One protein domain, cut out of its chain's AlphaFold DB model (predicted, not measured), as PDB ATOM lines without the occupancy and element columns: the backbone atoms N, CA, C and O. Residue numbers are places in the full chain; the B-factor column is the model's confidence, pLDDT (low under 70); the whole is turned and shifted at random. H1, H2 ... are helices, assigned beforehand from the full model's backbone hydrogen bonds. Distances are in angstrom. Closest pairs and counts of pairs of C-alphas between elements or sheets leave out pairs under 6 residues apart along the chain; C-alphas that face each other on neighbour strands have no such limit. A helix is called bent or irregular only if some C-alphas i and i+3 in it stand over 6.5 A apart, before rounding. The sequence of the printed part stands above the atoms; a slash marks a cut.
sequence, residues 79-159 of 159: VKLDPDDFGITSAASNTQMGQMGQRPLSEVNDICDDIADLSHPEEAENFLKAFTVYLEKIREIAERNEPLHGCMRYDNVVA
ATOM      1  N   VAL A  79      -8.259  19.054  30.680       94.94
ATOM      2  CA  VAL A  79      -8.753  19.478  31.996       94.94
ATOM      3  C   VAL A  79      -8.174  18.600  33.110       94.94
ATOM      4  O   VAL A  79      -8.294  17.377  33.072       94.94
ATOM      5  N   LYS A  80      -7.614  19.226  34.150       97.31
ATOM      6  CA  LYS A  80      -6.948  18.581  35.298       97.31
ATOM      7  C   LYS A  80      -7.913  18.225  36.432       97.31
ATOM      8  O   LYS A  80      -7.566  18.288  37.606       97.31
ATOM      9  N   LEU A  81      -9.128  17.829  36.067       95.56
ATOM     10  CA  LEU A  81     -10.141  17.282  36.967       95.56
ATOM     11  C   LEU A  81     -10.382  15.817  36.612       95.56
ATOM     12  O   LEU A  81     -10.210  15.434  35.456       95.56
ATOM     13  N   ASP A  82     -10.827  15.004  37.573       93.56
ATOM     14  CA  ASP A  82     -11.218  13.625  37.272       93.56
ATOM     15  C   ASP A  82     -12.442  13.619  36.327       93.56
ATOM     16  O   ASP A  82     -13.530  14.044  36.725       93.56
ATOM     17  N   PRO A  83     -12.312  13.136  35.075       89.19
ATOM     18  CA  PRO A  83     -13.421  13.125  34.124       89.19
ATOM     19  C   PRO A  83     -14.541  12.141  34.495       89.19
ATOM     20  O   PRO A  83     -15.632  12.234  33.912       89.19
ATOM     21  N   ASP A  84     -14.274  11.191  35.398       89.00
ATOM     22  CA  ASP A  84     -15.237  10.219  35.917       89.00
ATOM     23  C   ASP A  84     -16.004  10.760  37.150       89.00
ATOM     24  O   ASP A  84     -17.068  10.222  37.474       89.00
ATOM     25  N   ASP A  85     -15.551  11.850  37.788       94.00
ATOM     26  CA  ASP A  85     -16.301  12.514  38.861       94.00
ATOM     27  C   ASP A  85     -17.387  13.428  38.272       94.00
ATOM     28  O   ASP A  85     -17.155  14.546  37.792       94.00
ATOM     29  N   PHE A  86     -18.620  12.926  38.283       91.31
ATOM     30  CA  PHE A  86     -19.764  13.662  37.759       91.31
ATOM     31  C   PHE A  86     -20.072  14.934  38.561       91.31
ATOM     32  O   PHE A  86     -20.444  15.941  37.961       91.31
ATOM     33  N   GLY A  87     -19.910  14.914  39.887       93.25
ATOM     34  CA  GLY A  87     -20.225  16.057  40.745       93.25
ATOM     35  C   GLY A  87     -19.301  17.235  40.458       93.25
ATOM     36  O   GLY A  87     -19.774  18.337  40.170       93.25
ATOM     37  N   ILE A  88     -17.993  16.971  40.437       95.50
ATOM     38  CA  ILE A  88     -16.960  17.964  40.126       95.50
ATOM     39  C   ILE A  88     -17.131  18.477  38.695       95.50
ATOM     40  O   ILE A  88     -17.207  19.685  38.471       95.50
ATOM     41  N   THR A  89     -17.234  17.584  37.705       95.19
ATOM     42  CA  THR A  89     -17.286  18.015  36.297       95.19
ATOM     43  C   THR A  89     -18.595  18.715  35.926       95.19
ATOM     44  O   THR A  89     -18.593  19.591  35.057       95.19
ATOM     45  N   SER A  90     -19.707  18.388  36.593       95.00
ATOM     46  CA  SER A  90     -20.969  19.119  36.448       95.00
ATOM     47  C   SER A  90     -20.881  20.514  37.068       95.00
ATOM     48  O   SER A  90     -21.279  21.484  36.423       95.00
ATOM     49  N   ALA A  91     -20.309  20.639  38.271       95.69
ATOM     50  CA  ALA A  91     -20.089  21.937  38.901       95.69
ATOM     51  C   ALA A  91     -19.165  22.828  38.060       95.69
ATOM     52  O   ALA A  91     -19.485  23.999  37.858       95.69
ATOM     53  N   ALA A  92     -18.088  22.268  37.504       97.19
ATOM     54  CA  ALA A  92     -17.179  22.975  36.601       97.19
ATOM     55  C   ALA A  92     -17.913  23.516  35.371       97.19
ATOM     56  O   ALA A  92     -17.886  24.715  35.112       97.19
ATOM     57  N   SER A  93     -18.666  22.654  34.683       97.19
ATOM     58  CA  SER A  93     -19.426  23.036  33.483       97.19
ATOM     59  C   SER A  93     -20.437  24.152  33.769       97.19
ATOM     60  O   SER A  93     -20.539  25.114  33.011       97.19
ATOM     61  N   ASN A  94     -21.175  24.050  34.880       96.31
ATOM     62  CA  ASN A  94     -22.148  25.069  35.287       96.31
ATOM     63  C   ASN A  94     -21.478  26.395  35.658       96.31
ATOM     64  O   ASN A  94     -21.999  27.456  35.326       96.31
ATOM     65  N   THR A  95     -20.327  26.336  36.329       96.56
ATOM     66  CA  THR A  95     -19.541  27.522  36.696       96.56
ATOM     67  C   THR A  95     -19.057  28.247  35.446       96.56
ATOM     68  O   THR A  95     -19.310  29.437  35.305       96.56
ATOM     69  N   GLN A  96     -18.469  27.517  34.499       97.12
ATOM     70  CA  GLN A  96     -17.964  28.067  33.242       97.12
ATOM     71  C   GLN A  96     -19.076  28.683  32.377       97.12
ATOM     72  O   GLN A  96     -18.927  29.794  31.876       97.12
ATOM     73  N   MET A  97     -20.235  28.022  32.261       96.44
ATOM     74  CA  MET A  97     -21.405  28.620  31.595       96.44
ATOM     75  C   MET A  97     -21.901  29.878  32.325       96.44
ATOM     76  O   MET A  97     -22.325  30.839  31.688       96.44
ATOM     77  N   GLY A  98     -21.841  29.885  33.659       95.00
ATOM     78  CA  GLY A  98     -22.154  31.058  34.470       95.00
ATOM     79  C   GLY A  98     -21.183  32.220  34.240       95.00
ATOM     80  O   GLY A  98     -21.636  33.360  34.158       95.00
ATOM     81  N   GLN A  99     -19.885  31.938  34.105       95.56
ATOM     82  CA  GLN A  99     -18.831  32.915  33.803       95.56
ATOM     83  C   GLN A  99     -19.001  33.511  32.403       95.56
ATOM     84  O   GLN A  99     -19.057  34.730  32.263       95.56
ATOM     85  N   MET A 100     -19.239  32.662  31.399       94.12
ATOM     86  CA  MET A 100     -19.544  33.077  30.024       94.12
ATOM     87  C   MET A 100     -20.732  34.049  29.954       94.12
ATOM     88  O   MET A 100     -20.781  34.932  29.104       94.12
ATOM     89  N   GLY A 101     -21.710  33.893  30.851       92.94
ATOM     90  CA  GLY A 101     -22.895  34.744  30.912       92.94
ATOM     91  C   GLY A 101     -22.719  36.079  31.647       92.94
ATOM     92  O   GLY A 101     -23.699  36.816  31.748       92.94
ATOM     93  N   GLN A 102     -21.539  36.397  32.198       92.81
ATOM     94  CA  GLN A 102     -21.359  37.608  33.016       92.81
ATOM     95  C   GLN A 102     -21.260  38.896  32.196       92.81
ATOM     96  O   GLN A 102     -21.661  39.952  32.685       92.81
ATOM     97  N   ARG A 103     -20.734  38.832  30.968       94.62
ATOM     98  CA  ARG A 103     -20.502  40.006  30.115       94.62
ATOM     99  C   ARG A 103     -20.989  39.761  28.684       94.62
ATOM    100  O   ARG A 103     -20.937  38.629  28.206       94.62
ATOM    101  N   PRO A 104     -21.479  40.795  27.976       95.12
ATOM    102  CA  PRO A 104     -21.835  40.671  26.567       95.12
ATOM    103  C   PRO A 104     -20.620  40.323  25.698       95.12
ATOM    104  O   PRO A 104     -19.526  40.832  25.928       95.12
ATOM    105  N   LEU A 105     -20.844  39.574  24.612       93.19
ATOM    106  CA  LEU A 105     -19.790  39.228  23.645       93.19
ATOM    107  C   LEU A 105     -19.076  40.463  23.056       93.19
ATOM    108  O   LEU A 105     -17.920  40.382  22.670       93.19
ATOM    109  N   SER A 106     -19.745  41.620  22.992       96.25
ATOM    110  CA  SER A 106     -19.157  42.875  22.506       96.25
ATOM    111  C   SER A 106     -18.123  43.501  23.447       96.25
ATOM    112  O   SER A 106     -17.469  44.464  23.055       96.25
ATOM    113  N   GLU A 107     -18.027  43.025  24.689       96.38
ATOM    114  CA  GLU A 107     -17.130  43.571  25.713       96.38
ATOM    115  C   GLU A 107     -15.906  42.689  25.983       96.38
ATOM    116  O   GLU A 107     -15.030  43.112  26.736       96.38
ATOM    117  N   VAL A 108     -15.835  41.495  25.395       95.19
ATOM    118  CA  VAL A 108     -14.701  40.566  25.521       95.19
ATOM    119  C   VAL A 108     -13.865  40.564  24.240       95.19
ATOM    120  O   VAL A 108     -14.380  40.845  23.155       95.19
ATOM    121  N   ASN A 109     -12.566  40.285  24.360       94.81
ATOM    122  CA  ASN A 109     -11.660  40.171  23.213       94.81
ATOM    123  C   ASN A 109     -11.631  38.737  22.677       94.81
ATOM    124  O   ASN A 109     -11.563  38.542  21.463       94.81
ATOM    125  N   ASP A 110     -11.703  37.758  23.577       94.12
ATOM    126  CA  ASP A 110     -11.836  36.336  23.269       94.12
ATOM    127  C   ASP A 110     -13.134  35.791  23.882       94.12
ATOM    128  O   ASP A 110     -13.568  36.209  24.952       94.12
ATOM    129  N   ILE A 111     -13.784  34.843  23.209       94.75
ATOM    130  CA  ILE A 111     -15.015  34.208  23.711       94.75
ATOM    131  C   ILE A 111     -14.767  33.320  24.943       94.75
ATOM    132  O   ILE A 111     -15.717  32.942  25.629       94.75
ATOM    133  N   CYS A 112     -13.507  32.981  25.206       94.88
ATOM    134  CA  CYS A 112     -13.065  32.267  26.395       94.88
ATOM    135  C   CYS A 112     -12.670  33.216  27.540       94.88
ATOM    136  O   CYS A 112     -12.362  32.719  28.622       94.88
ATOM    137  N   ASP A 113     -12.683  34.542  27.333       94.81
ATOM    138  CA  ASP A 113     -12.393  35.511  28.396       94.81
ATOM    139  C   ASP A 113     -13.298  35.245  29.613       94.81
ATOM    140  O   ASP A 113     -14.484  34.933  29.481       94.81
ATOM    141  N   ASP A 114     -12.727  35.378  30.811       94.12
ATOM    142  CA  ASP A 114     -13.376  35.160  32.113       94.12
ATOM    143  C   ASP A 114     -13.782  33.696  32.426       94.12
ATOM    144  O   ASP A 114     -14.160  33.392  33.564       94.12
ATOM    145  N   ILE A 115     -13.664  32.755  31.482       96.25
ATOM    146  CA  ILE A 115     -13.967  31.333  31.704       96.25
ATOM    147  C   ILE A 115     -12.769  30.631  32.356       96.25
ATOM    148  O   ILE A 115     -11.651  30.691  31.857       96.25
ATOM    149  N   ALA A 116     -13.005  29.908  33.453       96.75
ATOM    150  CA  ALA A 116     -11.959  29.151  34.139       96.75
ATOM    151  C   ALA A 116     -11.302  28.100  33.220       96.75
ATOM    152  O   ALA A 116     -11.941  27.103  32.847       96.75
ATOM    153  N   ASP A 117     -10.008  28.269  32.924       96.06
ATOM    154  CA  ASP A 117      -9.209  27.282  32.195       96.06
ATOM    155  C   ASP A 117      -8.646  26.212  33.139       96.06
ATOM    156  O   ASP A 117      -7.499  26.231  33.590       96.06
ATOM    157  N   LEU A 118      -9.476  25.202  33.380       97.06
ATOM    158  CA  LEU A 118      -9.160  24.063  34.238       97.06
ATOM    159  C   LEU A 118      -8.129  23.095  33.623       97.06
ATOM    160  O   LEU A 118      -7.903  22.019  34.182       97.06
ATOM    161  N   SER A 119      -7.521  23.414  32.474       95.81
ATOM    162  CA  SER A 119      -6.328  22.712  31.982       95.81
ATOM    163  C   SER A 119      -5.044  23.160  32.693       95.81
ATOM    164  O   SER A 119      -4.066  22.403  32.728       95.81
ATOM    165  N   HIS A 120      -5.073  24.324  33.351       97.38
ATOM    166  CA  HIS A 120      -4.021  24.775  34.252       97.38
ATOM    167  C   HIS A 120      -4.134  24.053  35.607       97.38
ATOM    168  O   HIS A 120      -5.186  24.106  36.247       97.38
ATOM    169  N   PRO A 121      -3.068  23.384  36.093       97.19
ATOM    170  CA  PRO A 121      -3.114  22.669  37.371       97.19
ATOM    171  C   PRO A 121      -3.448  23.558  38.574       97.19
ATOM    172  O   PRO A 121      -4.184  23.122  39.453       97.19
ATOM    173  N   GLU A 122      -2.938  24.791  38.599       97.88
ATOM    174  CA  GLU A 122      -3.207  25.765  39.668       97.88
ATOM    175  C   GLU A 122      -4.687  26.166  39.706       97.88
ATOM    176  O   GLU A 122      -5.318  26.125  40.762       97.88
ATOM    177  N   GLU A 123      -5.258  26.455  38.537       97.94
ATOM    178  CA  GLU A 123      -6.676  26.775  38.371       97.94
ATOM    179  C   GLU A 123      -7.564  25.599  38.802       97.94
ATOM    180  O   GLU A 123      -8.507  25.762  39.574       97.94
ATOM    181  N   ALA A 124      -7.227  24.377  38.375       97.75
ATOM    182  CA  ALA A 124      -7.958  23.174  38.759       97.75
ATOM    183  C   ALA A 124      -7.874  22.890  40.269       97.75
ATOM    184  O   ALA A 124      -8.874  22.510  40.881       97.75
ATOM    185  N   GLU A 125      -6.711  23.095  40.893       97.81
ATOM    186  CA  GLU A 125      -6.547  22.946  42.341       97.81
ATOM    187  C   GLU A 125      -7.381  23.982  43.108       97.81
ATOM    188  O   GLU A 125      -8.058  23.639  44.084       97.81
ATOM    189  N   ASN A 126      -7.371  25.242  42.666       97.88
ATOM    190  CA  ASN A 126      -8.185  26.299  43.258       97.88
ATOM    191  C   ASN A 126      -9.686  26.010  43.107       97.88
ATOM    192  O   ASN A 126     -10.441  26.111  44.078       97.88
ATOM    193  N   PHE A 127     -10.107  25.548  41.929       98.00
ATOM    194  CA  PHE A 127     -11.478  25.125  41.673       98.00
ATOM    195  C   PHE A 127     -11.926  24.008  42.622       98.00
ATOM    196  O   PHE A 127     -13.020  24.077  43.181       98.00
ATOM    197  N   LEU A 128     -11.083  22.998  42.865       97.69
ATOM    198  CA  LEU A 128     -11.400  21.909  43.795       97.69
ATOM    199  C   LEU A 128     -11.592  22.411  45.232       97.69
ATOM    200  O   LEU A 128     -12.527  21.976  45.906       97.69
ATOM    201  N   LYS A 129     -10.766  23.363  45.687       96.88
ATOM    202  CA  LYS A 129     -10.923  24.004  47.005       96.88
ATOM    203  C   LYS A 129     -12.250  24.761  47.096       96.88
ATOM    204  O   LYS A 129     -12.989  24.586  48.065       96.88
ATOM    205  N   ALA A 130     -12.583  25.553  46.075       97.06
ATOM    206  CA  ALA A 130     -13.855  26.272  46.004       97.06
ATOM    207  C   ALA A 130     -15.057  25.313  45.974       97.06
ATOM    208  O   ALA A 130     -16.058  25.538  46.659       97.06
ATOM    209  N   PHE A 131     -14.938  24.201  45.246       96.69
ATOM    210  CA  PHE A 131     -15.964  23.169  45.167       96.69
ATOM    211  C   PHE A 131     -16.230  22.500  46.520       96.69
ATOM    212  O   PHE A 131     -17.391  22.272  46.856       96.69
ATOM    213  N   THR A 132     -15.201  22.238  47.335       95.88
ATOM    214  CA  THR A 132     -15.390  21.700  48.695       95.88
ATOM    215  C   THR A 132     -16.260  22.620  49.552       95.88
ATOM    216  O   THR A 132     -17.238  22.159  50.137       95.88
ATOM    217  N   VAL A 133     -15.976  23.926  49.558       95.12
ATOM    218  CA  VAL A 133     -16.779  24.921  50.296       95.12
ATOM    219  C   VAL A 133     -18.205  24.999  49.740       95.12
ATOM    220  O   VAL A 133     -19.187  25.103  50.476       95.12
ATOM    221  N   TYR A 134     -18.345  24.920  48.419       94.81
ATOM    222  CA  TYR A 134     -19.647  24.936  47.767       94.81
ATOM    223  C   TYR A 134     -20.505  23.711  48.115       94.81
ATOM    224  O   TYR A 134     -21.711  23.856  48.324       94.81
ATOM    225  N   LEU A 135     -19.906  22.522  48.235       93.56
ATOM    226  CA  LEU A 135     -20.604  21.306  48.659       93.56
ATOM    227  C   LEU A 135     -21.170  21.423  50.076       93.56
ATOM    228  O   LEU A 135     -22.309  21.012  50.308       93.56
ATOM    229  N   GLU A 136     -20.411  22.001  51.008       93.81
ATOM    230  CA  GLU A 136     -20.885  22.262  52.373       93.81
ATOM    231  C   GLU A 136     -22.108  23.183  52.351       93.81
ATOM    232  O   GLU A 136     -23.149  22.858  52.924       93.81
ATOM    233  N   LYS A 137     -22.046  24.265  51.569       93.00
ATOM    234  CA  LYS A 137     -23.172  25.187  51.397       93.00
ATOM    235  C   LYS A 137     -24.405  24.517  50.782       93.00
ATOM    236  O   LYS A 137     -25.524  24.776  51.227       93.00
ATOM    237  N   ILE A 138     -24.232  23.670  49.762       93.56
ATOM    238  CA  ILE A 138     -25.345  22.911  49.167       93.56
ATOM    239  C   ILE A 138     -25.991  22.012  50.220       93.56
ATOM    240  O   ILE A 138     -27.218  21.940  50.288       93.56
ATOM    241  N   ARG A 139     -25.182  21.342  51.043       94.00
ATOM    242  CA  ARG A 139     -25.681  20.472  52.106       94.00
ATOM    243  C   ARG A 139     -26.511  21.251  53.124       94.00
ATOM    244  O   ARG A 139     -27.620  20.825  53.427       94.00
ATOM    245  N   GLU A 140     -26.031  22.399  53.587       95.50
ATOM    246  CA  GLU A 140     -26.780  23.254  54.517       95.50
ATOM    247  C   GLU A 140     -28.110  23.743  53.920       95.50
ATOM    248  O   GLU A 140     -29.136  23.747  54.597       95.50
ATOM    249  N   ILE A 141     -28.113  24.148  52.644       94.38
ATOM    250  CA  ILE A 141     -29.330  24.553  51.916       94.38
ATOM    251  C   ILE A 141     -30.324  23.387  51.844       94.38
ATOM    252  O   ILE A 141     -31.514  23.565  52.114       94.38
ATOM    253  N   ALA A 142     -29.836  22.185  51.530       94.81
ATOM    254  CA  ALA A 142     -30.658  20.984  51.459       94.81
ATOM    255  C   ALA A 142     -31.243  20.597  52.828       94.81
ATOM    256  O   ALA A 142     -32.413  20.230  52.904       94.81
ATOM    257  N   GLU A 143     -30.475  20.731  53.914       97.12
ATOM    258  CA  GLU A 143     -30.941  20.495  55.290       97.12
ATOM    259  C   GLU A 143     -32.059  21.468  55.701       97.12
ATOM    260  O   GLU A 143     -32.968  21.090  56.442       97.12
ATOM    261  N   ARG A 144     -32.050  22.697  55.167       97.12
ATOM    262  CA  ARG A 144     -33.138  23.676  55.334       97.12
ATOM    263  C   ARG A 144     -34.312  23.475  54.369       97.12
ATOM    264  O   ARG A 144     -35.301  24.196  54.473       97.12
ATOM    265  N   ASN A 145     -34.236  22.499  53.459       95.94
ATOM    266  CA  ASN A 145     -35.216  22.259  52.396       95.94
ATOM    267  C   ASN A 145     -35.451  23.496  51.504       95.94
ATOM    268  O   ASN A 145     -36.568  23.771  51.061       95.94
ATOM    269  N   GLU A 146     -34.387  24.260  51.261       96.56
ATOM    270  CA  GLU A 146     -34.394  25.439  50.401       96.56
ATOM    271  C   GLU A 146     -33.879  25.085  48.995       96.56
ATOM    272  O   GLU A 146     -33.029  24.204  48.839       96.56
ATOM    273  N   PRO A 147     -34.358  25.762  47.940       92.69
ATOM    274  CA  PRO A 147     -33.786  25.606  46.612       92.69
ATOM    275  C   PRO A 147     -32.394  26.245  46.525       92.69
ATOM    276  O   PRO A 147     -32.148  27.348  47.017       92.69
ATOM    277  N   LEU A 148     -31.486  25.579  45.814       88.31
ATOM    278  CA  LEU A 148     -30.232  26.184  45.383       88.31
ATOM    279  C   LEU A 148     -30.509  27.174  44.244       88.31
ATOM    280  O   LEU A 148     -31.085  26.809  43.218       88.31
ATOM    281  N   HIS A 149     -30.060  28.417  44.403       87.62
ATOM    282  CA  HIS A 149     -30.183  29.453  43.382       87.62
ATOM    283  C   HIS A 149     -28.842  29.739  42.701       87.62
ATOM    284  O   HIS A 149     -27.858  30.064  43.366       87.62
ATOM    285  N   GLY A 150     -28.838  29.699  41.366       85.62
ATOM    286  CA  GLY A 150     -27.667  30.005  40.544       85.62
ATOM    287  C   GLY A 150     -26.627  28.883  40.505       85.62
ATOM    288  O   GLY A 150     -26.914  27.728  40.814       85.62
ATOM    289  N   CYS A 151     -25.414  29.241  40.086       86.31
ATOM    290  CA  CYS A 151     -24.259  28.346  40.015       86.31
ATOM    291  C   CYS A 151     -23.245  28.691  41.115       86.31
ATOM    292  O   CYS A 151     -23.337  29.747  41.753       86.31
ATOM    293  N   MET A 152     -22.262  27.812  41.324       93.00
ATOM    294  CA  MET A 152     -21.103  28.131  42.154       93.00
ATOM    295  C   MET A 152     -20.446  29.409  41.625       93.00
ATOM    296  O   MET A 152     -20.191  29.525  40.427       93.00
ATOM    297  N   ARG A 153     -20.204  30.379  42.512       90.44
ATOM    298  CA  ARG A 153     -19.371  31.538  42.183       90.44
ATOM    299  C   ARG A 153     -17.920  31.158  42.403       90.44
ATOM    300  O   ARG A 153     -17.606  30.542  43.420       90.44
ATOM    301  N   TYR A 154     -17.085  31.514  41.447       95.44
ATOM    302  CA  TYR A 154     -15.696  31.115  41.400       95.44
ATOM    303  C   TYR A 154     -14.895  32.213  40.708       95.44
ATOM    304  O   TYR A 154     -15.289  32.665  39.631       95.44
ATOM    305  N   ASP A 155     -13.813  32.628  41.356       94.06
ATOM    306  CA  ASP A 155     -12.874  33.611  40.833       94.06
ATOM    307  C   ASP A 155     -11.650  32.863  40.298       94.06
ATOM    308  O   ASP A 155     -11.056  32.051  41.018       94.06
ATOM    309  N   ASN A 156     -11.301  33.129  39.039       95.69
ATOM    310  CA  ASN A 156     -10.151  32.501  38.400       95.69
ATOM    311  C   ASN A 156      -8.851  33.006  39.039       95.69
ATOM    312  O   ASN A 156      -8.766  34.161  39.468       95.69
ATOM    313  N   VAL A 157      -7.833  32.151  39.100       95.75
ATOM    314  CA  VAL A 157      -6.508  32.484  39.656       95.75
ATOM    315  C   VAL A 157      -5.419  32.552  38.588       95.75
ATOM    316  O   VAL A 157      -4.374  33.157  38.817       95.75
ATOM    317  N   VAL A 158      -5.688  31.992  37.412       90.81
ATOM    318  CA  VAL A 158      -4.904  32.133  36.189       90.81
ATOM    319  C   VAL A 158      -5.600  33.136  35.263       90.81
ATOM    320  O   VAL A 158      -6.829  33.181  35.191       90.81
ATOM    321  N   ALA A 159      -4.787  33.972  34.612       69.69
ATOM    322  CA  ALA A 159      -5.218  35.001  33.667       69.69
ATOM    323  C   ALA A 159      -5.373  34.456  32.243       69.69
ATOM    324  O   ALA A 159      -4.576  33.562  31.875       69.69
TER     325      ALA A 159
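This is residues 79 to 159 of the 159 residues of an uncharacterized protein of Teladorsagia circumcincta (UniProt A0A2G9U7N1). Two helices cross nearly at right angles: H1 passes over the middle part of the longer H2 with its first half. From the far end of H1 a wide loop, residues 101 to 120, swings out and returns to the start of H2, while the tail, residues 144 to 159, folds back from the end of H2 past H1. The printed part has 81 residues, with two named helices in the order H1, H2 and no named strand; the class is all helix, though the helices hold 38 of the 81 residues, under half. It is only just compact, close to loose, with a radius of gyration of the C-alphas of 13.6 A, and elongated, spanning 42 by 27 by 20 A.

H1, residues 86 to 100, and H2, residues 121 to 143, touch, with 4 pairs of C-alphas within 8 A. The closest C-alphas are those of Ile 88 and Phe 131, 7.3 A apart. H1 touches H2 with residues 88 to 92 alone, and H2 touches H1 with residues 127 to 131 alone. Their lines are about perpendicular, at 77 degrees, and their centres are 11.5 A apart. In H1 and H2 every O i to N i+4 pair is within hydrogen-bond range.

Residues 79 to 85 come before H1. H1 begins at C-alpha 86 (-19.764, 13.662, 37.759) and measures 20.9 A from first to last C-alpha. H2 begins at C-alpha 121 (-3.114, 22.669, 37.371) and ends at C-alpha 143 (-30.941, 20.495, 55.290), 33.2 A away. Neither helix is bent.

The C-alphas of Asn 109 and Glu 143 are the two farthest apart, 42.3 A. The link from H1 to H2, 20 residues, is long. The printed part has no cut and ends at residue 159, the chain's last. The mean pLDDT of the printed part is 94.5; residue 159 alone is under 70.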